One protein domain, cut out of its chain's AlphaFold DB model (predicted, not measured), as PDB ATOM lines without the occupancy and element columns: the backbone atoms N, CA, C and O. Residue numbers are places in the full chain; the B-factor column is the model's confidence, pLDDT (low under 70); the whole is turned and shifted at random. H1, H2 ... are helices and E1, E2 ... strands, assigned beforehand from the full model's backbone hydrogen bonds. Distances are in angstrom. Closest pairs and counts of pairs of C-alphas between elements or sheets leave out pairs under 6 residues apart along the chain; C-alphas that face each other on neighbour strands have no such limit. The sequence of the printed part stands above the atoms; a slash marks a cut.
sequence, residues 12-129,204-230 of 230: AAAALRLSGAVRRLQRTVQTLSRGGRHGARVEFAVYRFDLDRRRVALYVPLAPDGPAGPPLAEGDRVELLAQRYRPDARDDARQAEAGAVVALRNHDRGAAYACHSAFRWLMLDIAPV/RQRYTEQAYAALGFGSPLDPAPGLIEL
ATOM      1  N   ALA A  12     109.884 122.983 151.918       38.41
ATOM      2  CA  ALA A  12     111.022 122.081 152.157       38.41
ATOM      3  C   ALA A  12     110.772 120.945 153.177       38.41
ATOM      4  O   ALA A  12     111.575 120.021 153.278       38.41
ATOM      5  N   ALA A  13     109.657 120.966 153.918       49.66
ATOM      6  CA  ALA A  13     109.364 120.005 154.993       49.66
ATOM      7  C   ALA A  13     107.941 119.419 154.939       49.66
ATOM      8  O   ALA A  13     107.375 119.049 155.967       49.66
ATOM      9  N   ALA A  14     107.334 119.341 153.752       61.06
ATOM     10  CA  ALA A  14     105.990 118.793 153.606       61.06
ATOM     11  C   ALA A  14     105.997 117.275 153.865       61.06
ATOM     12  O   ALA A  14     106.371 116.480 152.992       61.06
ATOM     13  N   ALA A  15     105.593 116.880 155.075       72.94
ATOM     14  CA  ALA A  15     105.292 115.494 155.400       72.94
ATOM     15  C   ALA A  15     104.304 114.936 154.362       72.94
ATOM     16  O   ALA A  15     103.300 115.562 154.019       72.94
ATOM     17  N   LEU A  16     104.615 113.762 153.828       84.69
ATOM     18  CA  LEU A  16     103.765 113.046 152.895       84.69
ATOM     19  C   LEU A  16     102.650 112.372 153.678       84.69
ATOM     20  O   LEU A  16     102.906 111.395 154.379       84.69
ATOM     21  N   ARG A  17     101.420 112.868 153.543       89.75
ATOM     22  CA  ARG A  17     100.239 112.119 153.972       89.75
ATOM     23  C   ARG A  17      99.877 111.121 152.885       89.75
ATOM     24  O   ARG A  17      99.665 111.515 151.742       89.75
ATOM     25  N   LEU A  18      99.848 109.846 153.242       91.00
ATOM     26  CA  LEU A  18      99.548 108.745 152.337       91.00
ATOM     27  C   LEU A  18      98.515 107.831 152.994       91.00
ATOM     28  O   LEU A  18      98.535 107.629 154.206       91.00
ATOM     29  N   SER A  19      97.633 107.257 152.187       92.81
ATOM     30  CA  SER A  19      96.629 106.297 152.643       92.81
ATOM     31  C   SER A  19      96.433 105.217 151.592       92.81
ATOM     32  O   SER A  19      96.421 105.518 150.399       92.81
ATOM     33  N   GLY A  20      96.247 103.971 152.012       93.44
ATOM     34  CA  GLY A  20      96.001 102.869 151.087       93.44
ATOM     35  C   GLY A  20      96.280 101.503 151.697       93.44
ATOM     36  O   GLY A  20      96.453 101.373 152.904       93.44
ATOM     37  N   ALA A  21      96.327 100.486 150.840       95.06
ATOM     38  CA  ALA A  21      96.731  99.141 151.231       95.06
ATOM     39  C   ALA A  21      98.253  98.986 151.123       95.06
ATOM     40  O   ALA A  21      98.840  99.365 150.105       95.06
ATOM     41  N   VAL A  22      98.862  98.393 152.147       94.81
ATOM     42  CA  VAL A  22     100.280  98.021 152.165       94.81
ATOM     43  C   VAL A  22     100.554  96.996 151.069       94.81
ATOM     44  O   VAL A  22      99.870  95.975 150.983       94.81
ATOM     45  N   ARG A  23     101.559  97.265 150.231       94.81
ATOM     46  CA  ARG A  23     102.006  96.349 149.174       94.81
ATOM     47  C   ARG A  23     103.512  96.129 149.218       94.81
ATOM     48  O   ARG A  23     104.259  97.034 149.579       94.81
ATOM     49  N   ARG A  24     103.963  94.961 148.758       92.88
ATOM     50  CA  ARG A  24     105.382  94.579 148.653       92.88
ATOM     51  C   ARG A  24     106.143  94.793 149.964       92.88
ATOM     52  O   ARG A  24     107.271  95.291 149.961       92.88
ATOM     53  N   LEU A  25     105.518  94.426 151.078       93.50
ATOM     54  CA  LEU A  25     106.092  94.548 152.404       93.50
ATOM     55  C   LEU A  25     107.355  93.692 152.522       93.50
ATOM     56  O   LEU A  25     107.345  92.475 152.353       93.50
ATOM     57  N   GLN A  26     108.454  94.345 152.868       91.81
ATOM     58  CA  GLN A  26     109.735  93.723 153.150       91.81
ATOM     59  C   GLN A  26     110.172  94.114 154.549       91.81
ATOM     60  O   GLN A  26     110.320  95.294 154.864       91.81
ATOM     61  N   ARG A  27     110.420  93.110 155.387       91.25
ATOM     62  CA  ARG A  27     110.973  93.303 156.725       91.25
ATOM     63  C   ARG A  27     112.454  92.957 156.707       91.25
ATOM     64  O   ARG A  27     112.832  91.852 156.336       91.25
ATOM     65  N   THR A  28     113.276  93.887 157.166       89.25
ATOM     66  CA  THR A  28     114.722  93.691 157.348       89.25
ATOM     67  C   THR A  28     115.132  94.173 158.730       89.25
ATOM     68  O   THR A  28     114.439  95.002 159.315       89.25
ATOM     69  N   VAL A  29     116.243  93.672 159.260       87.12
ATOM     70  CA  VAL A  29     116.856  94.232 160.471       87.12
ATOM     71  C   VAL A  29     118.017  95.113 160.038       87.12
ATOM     72  O   VAL A  29     118.837  94.698 159.221       87.12
ATOM     73  N   GLN A  30     118.060  96.344 160.541       83.81
ATOM     74  CA  GLN A  30     119.139  97.285 160.268       83.81
ATOM     75  C   GLN A  30     119.678  97.853 161.569       83.81
ATOM     76  O   GLN A  30     118.928  98.345 162.410       83.81
ATOM     77  N   THR A  31     120.996  97.832 161.704       79.19
ATOM     78  CA  THR A  31     121.687  98.496 162.800       79.19
ATOM     79  C   THR A  31     121.962  99.941 162.404       79.19
ATOM     80  O   THR A  31     122.699 100.203 161.453       79.19
ATOM     81  N   LEU A  32     121.379 100.889 163.133       72.44
ATOM     82  CA  LEU A  32     121.701 102.304 162.996       72.44
ATOM     83  C   LEU A  32     122.751 102.681 164.046       72.44
ATOM     84  O   LEU A  32     122.616 102.354 165.226       72.44
ATOM     85  N   SER A  33     123.804 103.375 163.616       65.06
ATOM     86  CA  SER A  33     124.847 103.919 164.486       65.06
ATOM     87  C   SER A  33     124.946 105.430 164.296       65.06
ATOM     88  O   SER A  33     124.934 105.942 163.175       65.06
ATOM     89  N   ARG A  34     125.034 106.177 165.400       54.97
ATOM     90  CA  ARG A  34     125.301 107.619 165.350       54.97
ATOM     91  C   ARG A  34     126.801 107.843 165.475       54.97
ATOM     92  O   ARG A  34     127.329 107.750 166.573       54.97
ATOM     93  N   GLY A  35     127.450 108.164 164.356       50.53
ATOM     94  CA  GLY A  35     128.821 108.683 164.309       50.53
ATOM     95  C   GLY A  35     129.917 107.705 164.758       50.53
ATOM     96  O   GLY A  35     130.207 107.580 165.941       50.53
ATOM     97  N   GLY A  36     130.611 107.100 163.790       47.75
ATOM     98  CA  GLY A  36     131.909 106.441 164.003       47.75
ATOM     99  C   GLY A  36     131.897 105.122 164.794       47.75
ATOM    100  O   GLY A  36     130.876 104.659 165.296       47.75
ATOM    101  N   ARG A  37     133.079 104.487 164.880       46.16
ATOM    102  CA  ARG A  37     133.294 103.101 165.365       46.16
ATOM    103  C   ARG A  37     132.853 102.813 166.814       46.16
ATOM    104  O   ARG A  37     132.690 101.641 167.131       46.16
ATOM    105  N   HIS A  38     132.619 103.834 167.643       47.75
ATOM    106  CA  HIS A  38     132.297 103.698 169.076       47.75
ATOM    107  C   HIS A  38     130.910 104.248 169.469       47.75
ATOM    108  O   HIS A  38     130.606 104.357 170.653       47.75
ATOM    109  N   GLY A  39     130.065 104.616 168.501       54.12
ATOM    110  CA  GLY A  39     128.702 105.068 168.785       54.12
ATOM    111  C   GLY A  39     127.791 103.919 169.226       54.12
ATOM    112  O   GLY A  39     127.897 102.805 168.706       54.12
ATOM    113  N   ALA A  40     126.867 104.196 170.151       59.91
ATOM    114  CA  ALA A  40     125.815 103.253 170.522       59.91
ATOM    115  C   ALA A  40     125.064 102.780 169.262       59.91
ATOM    116  O   ALA A  40     124.684 103.585 168.405       59.91
ATOM    117  N   ARG A  41     124.915 101.460 169.138       69.50
ATOM    118  CA  ARG A  41     124.231 100.796 168.028       69.50
ATOM    119  C   ARG A  41     122.833 100.427 168.484       69.50
ATOM    120  O   ARG A  41     122.685  99.811 169.534       69.50
ATOM    121  N   VAL A  42     121.833 100.797 167.696       73.75
ATOM    122  CA  VAL A  42     120.448 100.392 167.943       73.75
ATOM    123  C   VAL A  42     119.956  99.629 166.730       73.75
ATOM    124  O   VAL A  42     120.124 100.068 165.590       73.75
ATOM    125  N   GLU A  43     119.382  98.461 166.981       82.94
ATOM    126  CA  GLU A  43     118.803  97.626 165.941       82.94
ATOM    127  C   GLU A  43     117.336  97.989 165.734       82.94
ATOM    128  O   GLU A  43     116.552  98.101 166.677       82.94
ATOM    129  N   PHE A  44     116.969  98.166 164.469       84.69
ATOM    130  CA  PHE A  44     115.613  98.468 164.043       84.69
ATOM    131  C   PHE A  44     115.107  97.382 163.100       84.69
ATOM    132  O   PHE A  44     115.794  96.983 162.159       84.69
ATOM    133  N   ALA A  45     113.870  96.944 163.318       88.81
ATOM    134  CA  ALA A  45     113.100  96.243 162.313       88.81
ATOM    135  C   ALA A  45     112.568  97.301 161.341       88.81
ATOM    136  O   ALA A  45     111.738  98.135 161.699       88.81
ATOM    137  N   VAL A  46     113.083  97.282 160.115       89.62
ATOM    138  CA  VAL A  46     112.709  98.213 159.055       89.62
ATOM    139  C   VAL A  46     111.731  97.523 158.122       89.62
ATOM    140  O   VAL A  46     112.085  96.554 157.442       89.62
ATOM    141  N   TYR A  47     110.506  98.036 158.102       91.75
ATOM    142  CA  TYR A  47     109.424  97.608 157.226       91.75
ATOM    143  C   TYR A  47     109.371  98.547 156.026       91.75
ATOM    144  O   TYR A  47     109.007  99.714 156.160       91.75
ATOM    145  N   ARG A  48     109.751  98.044 154.854       93.25
ATOM    146  CA  ARG A  48     109.685  98.763 153.580       93.25
ATOM    147  C   ARG A  48     108.468  98.307 152.811       93.25
ATOM    148  O   ARG A  48     108.299  97.108 152.634       93.25
ATOM    149  N   PHE A  49     107.658  99.237 152.339       94.06
ATOM    150  CA  PHE A  49     106.446  98.900 151.604       94.06
ATOM    151  C   PHE A  49     106.046 100.013 150.647       94.06
ATOM    152  O   PHE A  49     106.440 101.168 150.811       94.06
ATOM    153  N   ASP A  50     105.253  99.638 149.653       93.31
ATOM    154  CA  ASP A  50     104.642 100.543 148.699       93.31
ATOM    155  C   ASP A  50     103.258 100.958 149.213       93.31
ATOM    156  O   ASP A  50     102.422 100.119 149.560       93.31
ATOM    157  N   LEU A  51     103.010 102.265 149.220       92.00
ATOM    158  CA  LEU A  51     101.717 102.873 149.501       92.00
ATOM    159  C   LEU A  51     101.472 103.968 148.461       92.00
ATOM    160  O   LEU A  51     102.298 104.861 148.298       92.00
ATOM    161  N   ASP A  52     100.375 103.867 147.710       86.69
ATOM    162  CA  ASP A  52     100.061 104.787 146.603       86.69
ATOM    163  C   ASP A  52     101.244 105.018 145.628       86.69
ATOM    164  O   ASP A  52     101.666 106.137 145.344       86.69
ATOM    165  N   ARG A  53     101.854 103.915 145.160       83.75
ATOM    166  CA  ARG A  53     103.047 103.894 144.280       83.75
ATOM    167  C   ARG A  53     104.301 104.562 144.862       83.75
ATOM    168  O   ARG A  53     105.274 104.756 144.135       83.75
ATOM    169  N   ARG A  54     104.313 104.893 146.152       88.62
ATOM    170  CA  ARG A  54     105.480 105.432 146.849       88.62
ATOM    171  C   ARG A  54     106.020 104.410 147.824       88.62
ATOM    172  O   ARG A  54     105.286 103.902 148.667       88.62
ATOM    173  N   ARG A  55     107.319 104.154 147.735       90.44
ATOM    174  CA  ARG A  55     108.008 103.277 148.673       90.44
ATOM    175  C   ARG A  55     108.380 104.054 149.928       90.44
ATOM    176  O   ARG A  55     109.017 105.096 149.822       90.44
ATOM    177  N   VAL A  56     107.999 103.570 151.100       90.94
ATOM    178  CA  VAL A  56     108.293 104.203 152.396       90.94
ATOM    179  C   VAL A  56     108.892 103.192 153.367       90.94
ATOM    180  O   VAL A  56     108.751 101.981 153.176       90.94
ATOM    181  N   ALA A  57     109.561 103.689 154.409       90.75
ATOM    182  CA  ALA A  57     110.144 102.857 155.458       90.75
ATOM    183  C   ALA A  57     109.595 103.209 156.843       90.75
ATOM    184  O   ALA A  57     109.668 104.353 157.292       90.75
ATOM    185  N   LEU A  58     109.087 102.199 157.545       90.38
ATOM    186  CA  LEU A  58     108.748 102.261 158.961       90.38
ATOM    187  C   LEU A  58     109.882 101.630 159.774       90.38
ATOM    188  O   LEU A  58     110.232 100.468 159.566       90.38
ATOM    189  N   TYR A  59     110.429 102.396 160.714       87.56
ATOM    190  CA  TYR A  59     111.477 101.950 161.626       87.56
ATOM    191  C   TYR A  59     110.870 101.641 162.985       87.56
ATOM    192  O   TYR A  59     110.294 102.518 163.622       87.56
ATOM    193  N   VAL A  60     111.024 100.399 163.429       87.56
ATOM    194  CA  VAL A  60     110.503  99.927 164.711       87.56
ATOM    195  C   VAL A  60     111.684  99.432 165.541       87.56
ATOM    196  O   VAL A  60     112.415  98.566 165.049       87.56
ATOM    197  N   PRO A  61     111.930  99.964 166.750       81.75
ATOM    198  CA  PRO A  61     113.016  99.466 167.589       81.75
ATOM    199  C   PRO A  61     112.784  97.983 167.904       81.75
ATOM    200  O   PRO A  61     111.655  97.574 168.189       81.75
ATOM    201  N   LEU A  62     113.833  97.155 167.821       79.75
ATOM    202  CA  LEU A  62     113.739  95.810 168.391       79.75
ATOM    203  C   LEU A  62     113.683  95.924 169.922       79.75
ATOM    204  O   LEU A  62     114.313  96.804 170.502       79.75
ATOM    205  N   ALA A  63     112.868  95.062 170.537       64.50
ATOM    206  CA  ALA A  63     112.551  95.027 171.968       64.50
ATOM    207  C   ALA A  63     113.780  95.247 172.888       64.50
ATOM    208  O   ALA A  63     114.887  94.844 172.518       64.50
ATOM    209  N   PRO A  64     113.607  95.846 174.088       56.31
ATOM    210  CA  PRO A  64     112.390  95.801 174.918       56.31
ATOM    211  C   PRO A  64     111.269  96.797 174.572       56.31
ATOM    212  O   PRO A  64     110.128  96.535 174.930       56.31
ATOM    213  N   ASP A  65     111.549  97.871 173.830       59.28
ATOM    214  CA  ASP A  65     110.583  98.967 173.590       59.28
ATOM    215  C   ASP A  65     109.732  98.806 172.308       59.28
ATOM    216  O   ASP A  65     108.979  99.700 171.924       59.28
ATOM    217  N   GLY A  66     109.865  97.678 171.604       61.19
ATOM    218  CA  GLY A  66     109.119  97.387 170.377       61.19
ATOM    219  C   GLY A  66     107.690  96.879 170.641       61.19
ATOM    220  O   GLY A  66     107.389  96.390 171.730       61.19
ATOM    221  N   PRO A  67     106.789  96.932 169.644       64.69
ATOM    222  CA  PRO A  67     105.439  96.401 169.777       64.69
ATOM    223  C   PRO A  67     105.467  94.873 169.945       64.69
ATOM    224  O   PRO A  67     106.291  94.189 169.338       64.69
ATOM    225  N   ALA A  68     104.521  94.334 170.723       64.38
ATOM    226  CA  ALA A  68     104.419  92.898 171.027       64.38
ATOM    227  C   ALA A  68     104.228  92.000 169.784       64.38
ATOM    228  O   ALA A  68     104.462  90.796 169.843       64.38
ATOM    229  N   GLY A  69     103.817  92.580 168.654       74.25
ATOM    230  CA  GLY A  69     103.691  91.908 167.365       74.25
ATOM    231  C   GLY A  69     104.062  92.836 166.205       74.25
ATOM    232  O   GLY A  69     104.266  94.038 166.409       74.25
ATOM    233  N   PRO A  70     104.158  92.308 164.971       82.81
ATOM    234  CA  PRO A  70     104.486  93.120 163.807       82.81
ATOM    235  C   PRO A  70     103.416  94.211 163.602       82.81
ATOM    236  O   PRO A  70     102.224  93.894 163.590       82.81
ATOM    237  N   PRO A  71     103.807  95.487 163.430       86.25
ATOM    238  CA  PRO A  71     102.862  96.601 163.304       86.25
ATOM    239  C   PRO A  71     102.119  96.623 161.958       86.25
ATOM    240  O   PRO A  71     101.101  97.300 161.823       86.25
ATOM    241  N   LEU A  72     102.633  95.895 160.962       91.19
ATOM    242  CA  LEU A  72     102.131  95.859 159.590       91.19
ATOM    243  C   LEU A  72     102.137  94.430 159.043       91.19
ATOM    244  O   LEU A  72     103.077  93.670 159.300       91.19
ATOM    245  N   ALA A  73     101.133  94.113 158.232       92.56
ATOM    246  CA  ALA A  73     101.127  92.993 157.298       92.56
ATOM    247  C   ALA A  73     100.812  93.455 155.868       92.56
ATOM    248  O   ALA A  73     100.340  94.566 155.632       92.56
ATOM    249  N   GLU A  74     101.118  92.586 154.903       93.69
ATOM    250  CA  GLU A  74     100.751  92.794 153.503       93.69
ATOM    251  C   GLU A  74      99.224  92.896 153.377       93.69
ATOM    252  O   GLU A  74      98.499  92.067 153.925       93.69
ATOM    253  N   GLY A  75      98.742  93.900 152.646       93.50
ATOM    254  CA  GLY A  75      97.316  94.147 152.443       93.50
ATOM    255  C   GLY A  75      96.650  95.039 153.494       93.50
ATOM    256  O   GLY A  75      95.572  95.553 153.194       93.50
ATOM    257  N   ASP A  76      97.289  95.289 154.647       95.31
ATOM    258  CA  ASP A  76      96.732  96.141 155.707       95.31
ATOM    259  C   ASP A  76      96.385  97.537 155.159       95.31
ATOM    260  O   ASP A  76      97.191  98.181 154.476       95.31
ATOM    261  N   ARG A  77      95.191  98.033 155.484       95.12
ATOM    262  CA  ARG A  77      94.765  99.402 155.183       95.12
ATOM    263  C   ARG A  77      95.320 100.363 156.220       95.12
ATOM    264  O   ARG A  77      94.973 100.305 157.403       95.12
ATOM    265  N   VAL A  78      96.153 101.288 155.762       95.19
ATOM    266  CA  VAL A  78      96.853 102.235 156.627       95.19
ATOM    267  C   VAL A  78      96.681 103.670 156.157       95.19
ATOM    268  O   VAL A  78      96.590 103.954 154.961       95.19
ATOM    269  N   GLU A  79      96.695 104.578 157.122       94.62
ATOM    270  CA  GLU A  79      96.876 106.008 156.927       94.62
ATOM    271  C   GLU A  79      98.168 106.423 157.629       94.62
ATOM    272  O   GLU A  79      98.392 106.068 158.784       94.62
ATOM    273  N   LEU A  80      99.051 107.147 156.945       93.31
ATOM    274  CA  LEU A  80     100.349 107.504 157.502       93.31
ATOM    275  C   LEU A  80     100.822 108.895 157.102       93.31
ATOM    276  O   LEU A  80     100.400 109.472 156.099       93.31
ATOM    277  N   LEU A  81     101.762 109.395 157.895       91.88
ATOM    278  CA  LEU A  81     102.588 110.555 157.600       91.88
ATOM    279  C   LEU A  81     104.038 110.103 157.490       91.88
ATOM    280  O   LEU A  81     104.552 109.456 158.403       91.88
ATOM    281  N   ALA A  82     104.707 110.467 156.400       88.94
ATOM    282  CA  ALA A  82     106.123 110.189 156.191       88.94
ATOM    283  C   ALA A  82     106.927 111.479 155.999       88.94
ATOM    284  O   ALA A  82     106.556 112.354 155.219       88.94
ATOM    285  N   GLN A  83     108.064 111.582 156.680       85.44
ATOM    286  CA  GLN A  83     109.038 112.641 156.456       85.44
ATOM    287  C   GLN A  83     109.940 112.248 155.290       85.44
ATOM    288  O   GLN A  83     110.566 111.188 155.312       85.44
ATOM    289  N   ARG A  84     110.036 113.116 154.281       81.25
ATOM    290  CA  ARG A  84     110.948 112.896 153.155       81.25
ATOM    291  C   ARG A  84     112.401 112.900 153.627       81.25
ATOM    292  O   ARG A  84     112.772 113.702 154.490       81.25
ATOM    293  N   TYR A  85     113.218 112.028 153.040       72.50
ATOM    294  CA  TYR A  85     114.667 112.092 153.215       72.50
ATOM    295  C   TYR A  85     115.241 113.319 152.508       72.50
ATOM    296  O   TYR A  85     114.682 113.803 151.522       72.50
ATOM    297  N   ARG A  86     116.377 113.812 153.009       64.75
ATOM    298  CA  ARG A  86     117.147 114.838 152.304       64.75
ATOM    299  C   ARG A  86     117.676 114.279 150.975       64.75
ATOM    300  O   ARG A  86     118.137 113.139 150.972       64.75
ATOM    301  N   PRO A  87     117.708 115.085 149.896       56.91
ATOM    302  CA  PRO A  87     118.298 114.676 148.618       56.91
ATOM    303  C   PRO A  87     119.770 114.239 148.742       56.91
ATOM    304  O   PRO A  87     120.192 113.316 148.052       56.91
ATOM    305  N   ASP A  88     120.517 114.851 149.672       54.78
ATOM    306  CA  ASP A  88     121.955 114.625 149.910       54.78
ATOM    307  C   ASP A  88     122.288 113.427 150.824       54.78
ATOM    308  O   ASP A  88     123.438 113.244 151.241       54.78
ATOM    309  N   ALA A  89     121.306 112.598 151.195       53.16
ATOM    310  CA  ALA A  89     121.581 111.391 151.969       53.16
ATOM    311  C   ALA A  89     122.345 110.375 151.094       53.16
ATOM    312  O   ALA A  89     121.748 109.705 150.263       53.16
ATOM    313  N   ARG A  90     123.666 110.271 151.316       47.34
ATOM    314  CA  ARG A  90     124.684 109.460 150.600       47.34
ATOM    315  C   ARG A  90     124.442 107.934 150.490       47.34
ATOM    316  O   ARG A  90     125.372 107.219 150.140       47.34
ATOM    317  N   ASP A  91     123.252 107.427 150.802       55.81
ATOM    318  CA  ASP A  91     122.905 106.005 150.673       55.81
ATOM    319  C   ASP A  91     121.894 105.816 149.533       55.81
ATOM    320  O   ASP A  91     120.706 106.110 149.703       55.81
ATOM    321  N   ASP A  92     122.340 105.244 148.410       51.69
ATOM    322  CA  ASP A  92     121.519 104.947 147.221       51.69
ATOM    323  C   ASP A  92     120.223 104.182 147.568       51.69
ATOM    324  O   ASP A  92     119.160 104.401 146.983       51.69
ATOM    325  N   ALA A  93     120.269 103.316 148.589       52.78
ATOM    326  CA  ALA A  93     119.112 102.548 149.055       52.78
ATOM    327  C   ALA A  93     118.053 103.399 149.785       52.78
ATOM    328  O   ALA A  93     116.867 103.080 149.717       52.78
ATOM    329  N   ARG A  94     118.457 104.479 150.471       54.84
ATOM    330  CA  ARG A  94     117.529 105.437 151.105       54.84
ATOM    331  C   ARG A  94     116.994 106.453 150.097       54.84
ATOM    332  O   ARG A  94     115.894 106.957 150.286       54.84
ATOM    333  N   GLN A  95     117.726 106.705 149.010       55.72
ATOM    334  CA  GLN A  95     117.292 107.566 147.906       55.72
ATOM    335  C   GLN A  95     116.113 106.988 147.105       55.72
ATOM    336  O   GLN A  95     115.321 107.750 146.554       55.72
ATOM    337  N   ALA A  96     115.945 105.660 147.081       61.72
ATOM    338  CA  ALA A  96     114.788 105.011 146.454       61.72
ATOM    339  C   ALA A  96     113.489 105.117 147.283       61.72
ATOM    340  O   ALA A  96     112.403 104.815 146.784       61.72
ATOM    341  N   GLU A  97     113.584 105.506 148.556       75.56
ATOM    342  CA  GLU A  97     112.439 105.650 149.449       75.56
ATOM    343  C   GLU A  97     111.924 107.097 149.428       75.56
ATOM    344  O   GLU A  97     112.673 108.062 149.560       75.56
ATOM    345  N   ALA A  98     110.605 107.266 149.336       77.56
ATOM    346  CA  ALA A  98     109.950 108.568 149.391       77.56
ATOM    347  C   ALA A  98     110.056 109.231 150.779       77.56
ATOM    348  O   ALA A  98     109.908 110.450 150.882       77.56
ATOM    349  N   GLY A  99     110.291 108.453 151.842       84.69
ATOM    350  CA  GLY A  99     110.468 108.965 153.199       84.69
ATOM    351  C   GLY A  99     110.366 107.915 154.308       84.69
ATOM    352  O   GLY A  99     109.951 106.776 154.083       84.69
ATOM    353  N   ALA A 100     110.712 108.345 155.522       87.75
ATOM    354  CA  ALA A 100     110.558 107.584 156.759       87.75
ATOM    355  C   ALA A 100     109.208 107.894 157.420       87.75
ATOM    356  O   ALA A 100     108.835 109.059 157.570       87.75
ATOM    357  N   VAL A 101     108.484 106.863 157.848       89.88
ATOM    358  CA  VAL A 101     107.185 107.001 158.516       89.88
ATOM    359  C   VAL A 101     107.364 107.669 159.883       89.88
ATOM    360  O   VAL A 101     108.136 107.211 160.721       89.88
ATOM    361  N   VAL A 102     106.638 108.765 160.091       89.12
ATOM    362  CA  VAL A 102     106.577 109.542 161.337       89.12
ATOM    363  C   VAL A 102     105.410 109.086 162.199       89.12
ATOM    364  O   VAL A 102     105.527 109.011 163.416       89.12
ATOM    365  N   ALA A 103     104.273 108.792 161.579       91.12
ATOM    366  CA  ALA A 103     103.071 108.385 162.282       91.12
ATOM    367  C   ALA A 103     102.227 107.491 161.369       91.12
ATOM    368  O   ALA A 103     102.201 107.705 160.156       91.12
ATOM    369  N   LEU A 104     101.576 106.479 161.935       93.56
ATOM    370  CA  LEU A 104     100.839 105.458 161.195       93.56
ATOM    371  C   LEU A 104      99.600 105.022 161.975       93.56
ATOM    372  O   LEU A 104      99.693 104.644 163.136       93.56
ATOM    373  N   ARG A 105      98.445 105.012 161.324       94.06
ATOM    374  CA  ARG A 105      97.219 104.376 161.793       94.06
ATOM    375  C   ARG A 105      96.942 103.164 160.914       94.06
ATOM    376  O   ARG A 105      96.781 103.295 159.706       94.06
ATOM    377  N   ASN A 106      96.894 101.991 161.529       93.38
ATOM    378  CA  ASN A 106      96.502 100.746 160.889       93.38
ATOM    379  C   ASN A 106      95.022 100.488 161.192       93.38
ATOM    380  O   ASN A 106      94.661 100.209 162.338       93.38
ATOM    381  N   HIS A 107      94.168 100.630 160.177       92.38
ATOM    382  CA  HIS A 107      92.718 100.509 160.328       92.38
ATOM    383  C   HIS A 107      92.284  99.062 160.554       92.38
ATOM    384  O   HIS A 107      91.397  98.822 161.367       92.38
ATOM    385  N   ASP A 108      92.944  98.108 159.898       91.44
ATOM    386  CA  ASP A 108      92.572  96.692 159.974       91.44
ATOM    387  C   ASP A 108      92.969  96.072 161.320       91.44
ATOM    388  O   ASP A 108      92.298  95.175 161.823       91.44
ATOM    389  N   ARG A 109      94.034  96.589 161.946       86.06
ATOM    390  CA  ARG A 109      94.488  96.156 163.279       86.06
ATOM    391  C   ARG A 109      93.984  97.027 164.429       86.06
ATOM    392  O   ARG A 109      94.281  96.723 165.581       86.06
ATOM    393  N   GLY A 110      93.281  98.123 164.138       86.19
ATOM    394  CA  GLY A 110      92.815  99.075 165.151       86.19
ATOM    395  C   GLY A 110      93.942  99.715 165.972       86.19
ATOM    396  O   GLY A 110      93.729 100.074 167.127       86.19
ATOM    397  N   ALA A 111      95.145  99.837 165.403       88.94
ATOM    398  CA  ALA A 111      96.340 100.287 166.113       88.94
ATOM    399  C   ALA A 111      96.875 101.605 165.541       88.94
ATOM    400  O   ALA A 111      96.850 101.837 164.331       88.94
ATOM    401  N   ALA A 112      97.389 102.466 166.415       90.94
ATOM    402  CA  ALA A 112      98.018 103.726 166.044       90.94
ATOM    403  C   ALA A 112      99.444 103.774 166.591       90.94
ATOM    404  O   ALA A 112      99.682 103.419 167.744       90.94
ATOM    405  N   TYR A 113     100.374 104.239 165.766       90.25
ATOM    406  CA  TYR A 113     101.795 104.291 166.058       90.25
ATOM    407  C   TYR A 113     102.338 105.691 165.786       90.25
ATOM    408  O   TYR A 113     102.155 106.235 164.696       90.25
ATOM    409  N   ALA A 114     103.055 106.261 166.749       89.25
ATOM    410  CA  ALA A 114     103.834 107.478 166.567       89.25
ATOM    411  C   ALA A 114     105.319 107.128 166.670       89.25
ATOM    412  O   ALA A 114     105.764 106.607 167.684       89.25
ATOM    413  N   CYS A 115     106.081 107.373 165.609       86.31
ATOM    414  CA  CYS A 115     107.469 106.945 165.488       86.31
ATOM    415  C   CYS A 115     108.397 108.104 165.866       86.31
ATOM    416  O   CYS A 115     108.457 109.124 165.182       86.31
ATOM    417  N   HIS A 116     109.138 107.937 166.954       81.62
ATOM    418  CA  HIS A 116     110.024 108.930 167.551       81.62
ATOM    419  C   HIS A 116     111.465 108.423 167.642       81.62
ATOM    420  O   HIS A 116     112.404 109.164 167.332       81.62
ATOM    421  N   SER A 117     111.669 107.162 168.028       70.75
ATOM    422  CA  SER A 117     112.995 106.641 168.386       70.75
ATOM    423  C   SER A 117     113.985 106.635 167.221       70.75
ATOM    424  O   SER A 117     115.136 107.052 167.388       70.75
ATOM    425  N   ALA A 118     113.549 106.235 166.025       71.12
ATOM    426  CA  ALA A 118     114.396 106.157 164.835       71.12
ATOM    427  C   ALA A 118     114.963 107.526 164.427       71.12
ATOM    428  O   ALA A 118     116.106 107.646 163.979       71.12
ATOM    429  N   PHE A 119     114.207 108.593 164.676       70.94
ATOM    430  CA  PHE A 119     114.582 109.967 164.354       70.94
ATOM    431  C   PHE A 119     115.695 110.536 165.246       70.94
ATOM    432  O   PHE A 119     116.245 111.598 164.956       70.94
ATOM    433  N   ARG A 120     116.100 109.814 166.301       70.12
ATOM    434  CA  ARG A 120     117.343 110.095 167.043       70.12
ATOM    435  C   ARG A 120     118.601 109.752 166.240       70.12
ATOM    436  O   ARG A 120     119.675 110.276 166.550       70.12
ATOM    437  N   TRP A 121     118.460 108.865 165.257       68.12
ATOM    438  CA  TRP A 121     119.553 108.219 164.528       68.12
ATOM    439  C   TRP A 121     119.555 108.563 163.034       68.12
ATOM    440  O   TRP A 121     120.601 108.490 162.394       68.12
ATOM    441  N   LEU A 122     118.407 108.965 162.481       65.75
ATOM    442  CA  LEU A 122     118.274 109.402 161.091       65.75
ATOM    443  C   LEU A 122     118.643 110.886 160.929       65.75
ATOM    444  O   LEU A 122     118.227 111.738 161.713       65.75
ATOM    445  N   MET A 123     119.407 111.203 159.879       57.16
ATOM    446  CA  MET A 123     119.718 112.582 159.489       57.16
ATOM    447  C   MET A 123     118.619 113.110 158.562       57.16
ATOM    448  O   MET A 123     118.578 112.759 157.385       57.16
ATOM    449  N   LEU A 124     117.727 113.944 159.098       61.03
ATOM    450  CA  LEU A 124     116.635 114.597 158.364       61.03
ATOM    451  C   LEU A 124     116.667 116.113 158.590       61.03
ATOM    452  O   LEU A 124     117.172 116.569 159.616       61.03
ATOM    453  N   ASP A 125     116.090 116.877 157.655       54.91
ATOM    454  CA  ASP A 125     115.919 118.339 157.746       54.91
ATOM    455  C   ASP A 125     115.249 118.773 159.052       54.91
ATOM    456  O   ASP A 125     115.746 119.608 159.812       54.91
ATOM    457  N   ILE A 126     114.091 118.171 159.312       57.69
ATOM    458  CA  ILE A 126     113.301 118.326 160.523       57.69
ATOM    459  C   ILE A 126     112.820 116.929 160.875       57.69
ATOM    460  O   ILE A 126     112.325 116.201 160.019       57.69
ATOM    461  N   ALA A 127     112.988 116.556 162.136       60.75
ATOM    462  CA  ALA A 127     112.548 115.271 162.641       60.75
ATOM    463  C   ALA A 127     111.665 115.474 163.881       60.75
ATOM    464  O   ALA A 127     111.861 116.471 164.598       60.75
ATOM    465  N   PRO A 128     110.727 114.548 164.152       69.19
ATOM    466  CA  PRO A 128     109.998 114.501 165.411       69.19
ATOM    467  C   PRO A 128     110.930 114.567 166.619       69.19
ATOM    468  O   PRO A 128     112.130 114.267 166.542       69.19
ATOM    469  N   VAL A 129     110.374 114.938 167.770       73.94
ATOM    470  CA  VAL A 129     111.092 114.758 169.034       73.94
ATOM    471  C   VAL A 129     111.474 113.287 169.184       73.94
ATOM    472  O   VAL A 129     110.642 112.407 168.996       73.94
ATOM    473  N   ARG A 204     111.078 121.303 166.270       83.94
ATOM    474  CA  ARG A 204     110.822 119.849 166.341       83.94
ATOM    475  C   ARG A 204     109.545 119.506 167.112       83.94
ATOM    476  O   ARG A 204     108.808 118.614 166.703       83.94
ATOM    477  N   GLN A 205     109.266 120.216 168.205       87.38
ATOM    478  CA  GLN A 205     108.028 120.041 168.974       87.38
ATOM    479  C   GLN A 205     106.804 120.436 168.142       87.38
ATOM    480  O   GLN A 205     105.883 119.636 168.038       87.38
ATOM    481  N   ARG A 206     106.853 121.582 167.444       88.06
ATOM    482  CA  ARG A 206     105.783 122.020 166.525       88.06
ATOM    483  C   ARG A 206     105.511 121.000 165.424       88.06
ATOM    484  O   ARG A 206     104.365 120.652 165.178       88.06
ATOM    485  N   TYR A 207     106.568 120.491 164.790       85.94
ATOM    486  CA  TYR A 207     106.439 119.451 163.768       85.94
ATOM    487  C   TYR A 207     105.779 118.179 164.325       85.94
ATOM    488  O   TYR A 207     104.928 117.571 163.682       85.94
ATOM    489  N   THR A 208     106.130 117.801 165.557       87.50
ATOM    490  CA  THR A 208     105.528 116.642 166.226       87.50
ATOM    491  C   THR A 208     104.041 116.868 166.519       87.50
ATOM    492  O   THR A 208     103.227 115.990 166.248       87.50
ATOM    493  N   GLU A 209     103.667 118.045 167.024       89.38
ATOM    494  CA  GLU A 209     102.263 118.418 167.250       89.38
ATOM    495  C   GLU A 209     101.451 118.380 165.954       89.38
ATOM    496  O   GLU A 209     100.350 117.837 165.936       89.38
ATOM    497  N   GLN A 210     102.013 118.889 164.854       89.00
ATOM    498  CA  GLN A 210     101.379 118.841 163.535       89.00
ATOM    499  C   GLN A 210     101.151 117.402 163.064       89.00
ATOM    500  O   GLN A 210     100.077 117.096 162.550       89.00
ATOM    501  N   ALA A 211     102.124 116.510 163.270       87.81
ATOM    502  CA  ALA A 211     101.985 115.103 162.908       87.81
ATOM    503  C   ALA A 211     100.886 114.401 163.725       87.81
ATOM    504  O   ALA A 211     100.070 113.670 163.165       87.81
ATOM    505  N   TYR A 212     100.828 114.663 165.035       90.44
ATOM    506  CA  TYR A 212      99.792 114.115 165.912       90.44
ATOM    507  C   TYR A 212      98.405 114.643 165.537       90.44
ATOM    508  O   TYR A 212      97.462 113.862 165.409       90.44
ATOM    509  N   ALA A 213      98.281 115.949 165.297       89.44
ATOM    510  CA  ALA A 213      97.022 116.568 164.902       89.44
ATOM    511  C   ALA A 213      96.517 116.032 163.554       89.44
ATOM    512  O   ALA A 213      95.335 115.726 163.416       89.44
ATOM    513  N   ALA A 214      97.409 115.854 162.574       88.50
ATOM    514  CA  ALA A 214      97.044 115.423 161.227       88.50
ATOM    515  C   ALA A 214      96.460 114.000 161.159       88.50
ATOM    516  O   ALA A 214      95.627 113.742 160.290       88.50
ATOM    517  N   LEU A 215      96.840 113.102 162.079       87.69
ATOM    518  CA  LEU A 215      96.226 111.772 162.219       87.69
ATOM    519  C   LEU A 215      95.206 111.693 163.368       87.69
ATOM    520  O   LEU A 215      94.651 110.628 163.627       87.69
ATOM    521  N   GLY A 216      94.921 112.793 164.066       88.06
ATOM    522  CA  GLY A 216      93.992 112.798 165.200       88.06
ATOM    523  C   GLY A 216      94.472 111.925 166.363       88.06
ATOM    524  O   GLY A 216      93.703 111.133 166.901       88.06
ATOM    525  N   PHE A 217      95.755 112.020 166.715       90.56
ATOM    526  CA  PHE A 217      96.377 111.336 167.856       90.56
ATOM    527  C   PHE A 217      96.373 112.187 169.136       90.56
ATOM    528  O   PHE A 217      97.029 111.833 170.112       90.56
ATOM    529  N   GLY A 218      95.649 113.309 169.148       87.94
ATOM    530  CA  GLY A 218      95.674 114.266 170.252       87.94
ATOM    531  C   GLY A 218      96.939 115.124 170.220       87.94
ATOM    532  O   GLY A 218      97.321 115.628 169.163       87.94
ATOM    533  N   SER A 219      97.583 115.294 171.374       87.06
ATOM    534  CA  SER A 219      98.830 116.050 171.521       87.06
ATOM    535  C   SER A 219      99.961 115.128 171.974       87.06
ATOM    536  O   SER A 219      99.716 114.214 172.750       87.06
ATOM    537  N   PRO A 220     101.229 115.380 171.617       86.00
ATOM    538  CA  PRO A 220     102.350 114.657 172.222       86.00
ATOM    539  C   PRO A 220     102.425 114.805 173.755       86.00
ATOM    540  O   PRO A 220     103.029 113.975 174.429       86.00
ATOM    541  N   LEU A 221     101.854 115.880 174.319       86.38
ATOM    542  CA  LEU A 221     101.761 116.088 175.771       86.38
ATOM    543  C   LEU A 221     100.607 115.301 176.414       86.38
ATOM    544  O   LEU A 221     100.665 115.037 177.616       86.38
ATOM    545  N   ASP A 222      99.592 114.966 175.621       87.44
ATOM    546  CA  ASP A 222      98.379 114.254 176.022       87.44
ATOM    547  C   ASP A 222      97.886 113.386 174.843       87.44
ATOM    548  O   ASP A 222      97.030 113.813 174.054       87.44
ATOM    549  N   PRO A 223      98.543 112.230 174.612       88.06
ATOM    550  CA  PRO A 223      98.282 111.402 173.445       88.06
ATOM    551  C   PRO A 223      96.955 110.659 173.581       88.06
ATOM    552  O   PRO A 223      96.540 110.276 174.676       88.06
ATOM    553  N   ALA A 224      96.320 110.386 172.443       88.50
ATOM    554  CA  ALA A 224      95.095 109.603 172.396       88.50
ATOM    555  C   ALA A 224      95.287 108.217 173.048       88.50
ATOM    556  O   ALA A 224      96.342 107.587 172.888       88.50
ATOM    557  N   PRO A 225      94.268 107.706 173.763       84.75
ATOM    558  CA  PRO A 225      94.341 106.393 174.387       84.75
ATOM    559  C   PRO A 225      94.591 105.309 173.331       84.75
ATOM    560  O   PRO A 225      93.988 105.313 172.260       84.75
ATOM    561  N   GLY A 226      95.500 104.380 173.636       83.56
ATOM    562  CA  GLY A 226      95.886 103.297 172.727       83.56
ATOM    563  C   GLY A 226      96.957 103.656 171.688       83.56
ATOM    564  O   GLY A 226      97.353 102.777 170.925       83.56
ATOM    565  N   LEU A 227      97.465 104.897 171.661       88.06
ATOM    566  CA  LEU A 227      98.620 105.252 170.833       88.06
ATOM    567  C   LEU A 227      99.891 104.544 171.328       88.06
ATOM    568  O   LEU A 227     100.251 104.634 172.504       88.06
ATOM    569  N   ILE A 228     100.590 103.882 170.408       87.00
ATOM    570  CA  ILE A 228     101.872 103.221 170.649       87.00
ATOM    571  C   ILE A 228     102.990 104.158 170.185       87.00
ATOM    572  O   ILE A 228     103.136 104.437 168.997       87.00
ATOM    573  N   GLU A 229     103.786 104.663 171.123       85.38
ATOM    574  CA  GLU A 229     104.961 105.481 170.816       85.38
ATOM    575  C   GLU A 229     106.168 104.559 170.591       85.38
ATOM    576  O   GLU A 229     106.537 103.801 171.487       85.38
ATOM    577  N   LEU A 230     106.740 104.609 169.386       80.44
ATOM    578  CA  LEU A 230     107.872 103.796 168.936       80.44
ATOM    579  C   LEU A 230     109.180 104.568 168.926       80.44
ATOM    580  O   LEU A 230     109.216 105.766 168.567       80.44
TER     581      LEU A 230
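What this domain is: This is residues 12 to 129 and 204 to 230 of the 230 residues of an uncharacterized protein of Lysobacter enzymogenes (UniProt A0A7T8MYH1). A strongly twisted sheet curls over on itself into a small, partly closed barrel of E1, E5, E6, E4 and E3, with E2 along the edge of E3; E7 and E8 carry the sheet on from E6. H2 and H3 cover one face of this sheet, H3 over E6 and H2 over E4, while the short H1 lies off it. The printed part has 145 residues, with eight named strands and three named helices: along the chain E1 to E5 come first, then H1, then E6 and E7, then H2 and H3, and last E8; the class is mixed, helices and strands, and the branched sheet is mixed too, with E4 and E6 parallel, E7 and E8 parallel, and its other neighbour pairs antiparallel. It is compact, with a radius of gyration of the C-alphas of 14.3 A and spans of 40 by 35 by 34 A.

How they stand to each other: Start at E1, residues 16 to 21, an edge strand antiparallel to E5, residues 77 to 83; N 18 and O 80 are 2.9 A apart. Next look at E2, residues 23 to 33, E3, residues 41 to 51, and E4, residues 54 to 61: a meander, each strand the antiparallel neighbour of the one before, with N 28 and O 46 at 2.9 A and N 47 and O 58 at 2.9 A. The closest C-alphas of E1 and E3, Gly 20 and Leu 51, are 5.9 A apart. H1, residues 92 to 95, is not on the sheet. E6, residues 99 to 106, bends by 71 degrees at residue 102; E4, parallel to it, N 101 and O 57 at 2.8 A, and E7, residues 111 to 114, antiparallel, N 104 and O 113 at 2.8 A, lie on one side of it, and E5, antiparallel, N 81 and O 103 at 2.9 A, on the other side. H2, residues 117 to 120, is on the sheet over E4, at a height of 6.8 A; the closest C-alphas are those of Tyr 59 and Ala 118, 6.0 A apart. On the same face H3, residues 204 to 214, lies over E6, 36 degrees to it on the local plane, slantwise to the strands; the closest C-alphas are those of Ala 103 and Ala 211, 6.8 A apart. E8, residues 227 to 229, is parallel to E7, with N 228 and O 112 at 2.9 A. In H3 every O i to N i+4 pair is within hydrogen-bond range; H1 and H2 are too short for such a pair.

Where its parts are: Find C-alpha 16 at (103.765, 113.046, 152.895), where E1 begins. E2, 28.5 A long, bends by 55 degrees at residue 29; from C-alpha 41 at (124.231, 100.796, 168.028) E3 runs 29.2 A. E4 is 22.9 A, E5 19.5 A, E6 17.9 A and H3 15.3 A long. E8 ends at C-alpha 229, (104.961, 105.481, 170.816).

The domain as a whole: The C-alphas of Arg 37 and Asp 108, the two farthest apart, are 41.6 A apart. Residues 130 to 203 are not printed; C-alphas 129 and 204 are 5.8 A apart across the cut. The links E4 to E5 and H3 to E8 are long. The mean pLDDT of the printed part is 79.5; look for values under 70 at residues 12 to 14, 33 to 41, 63 to 68, 86 to 96 and 121 to 128.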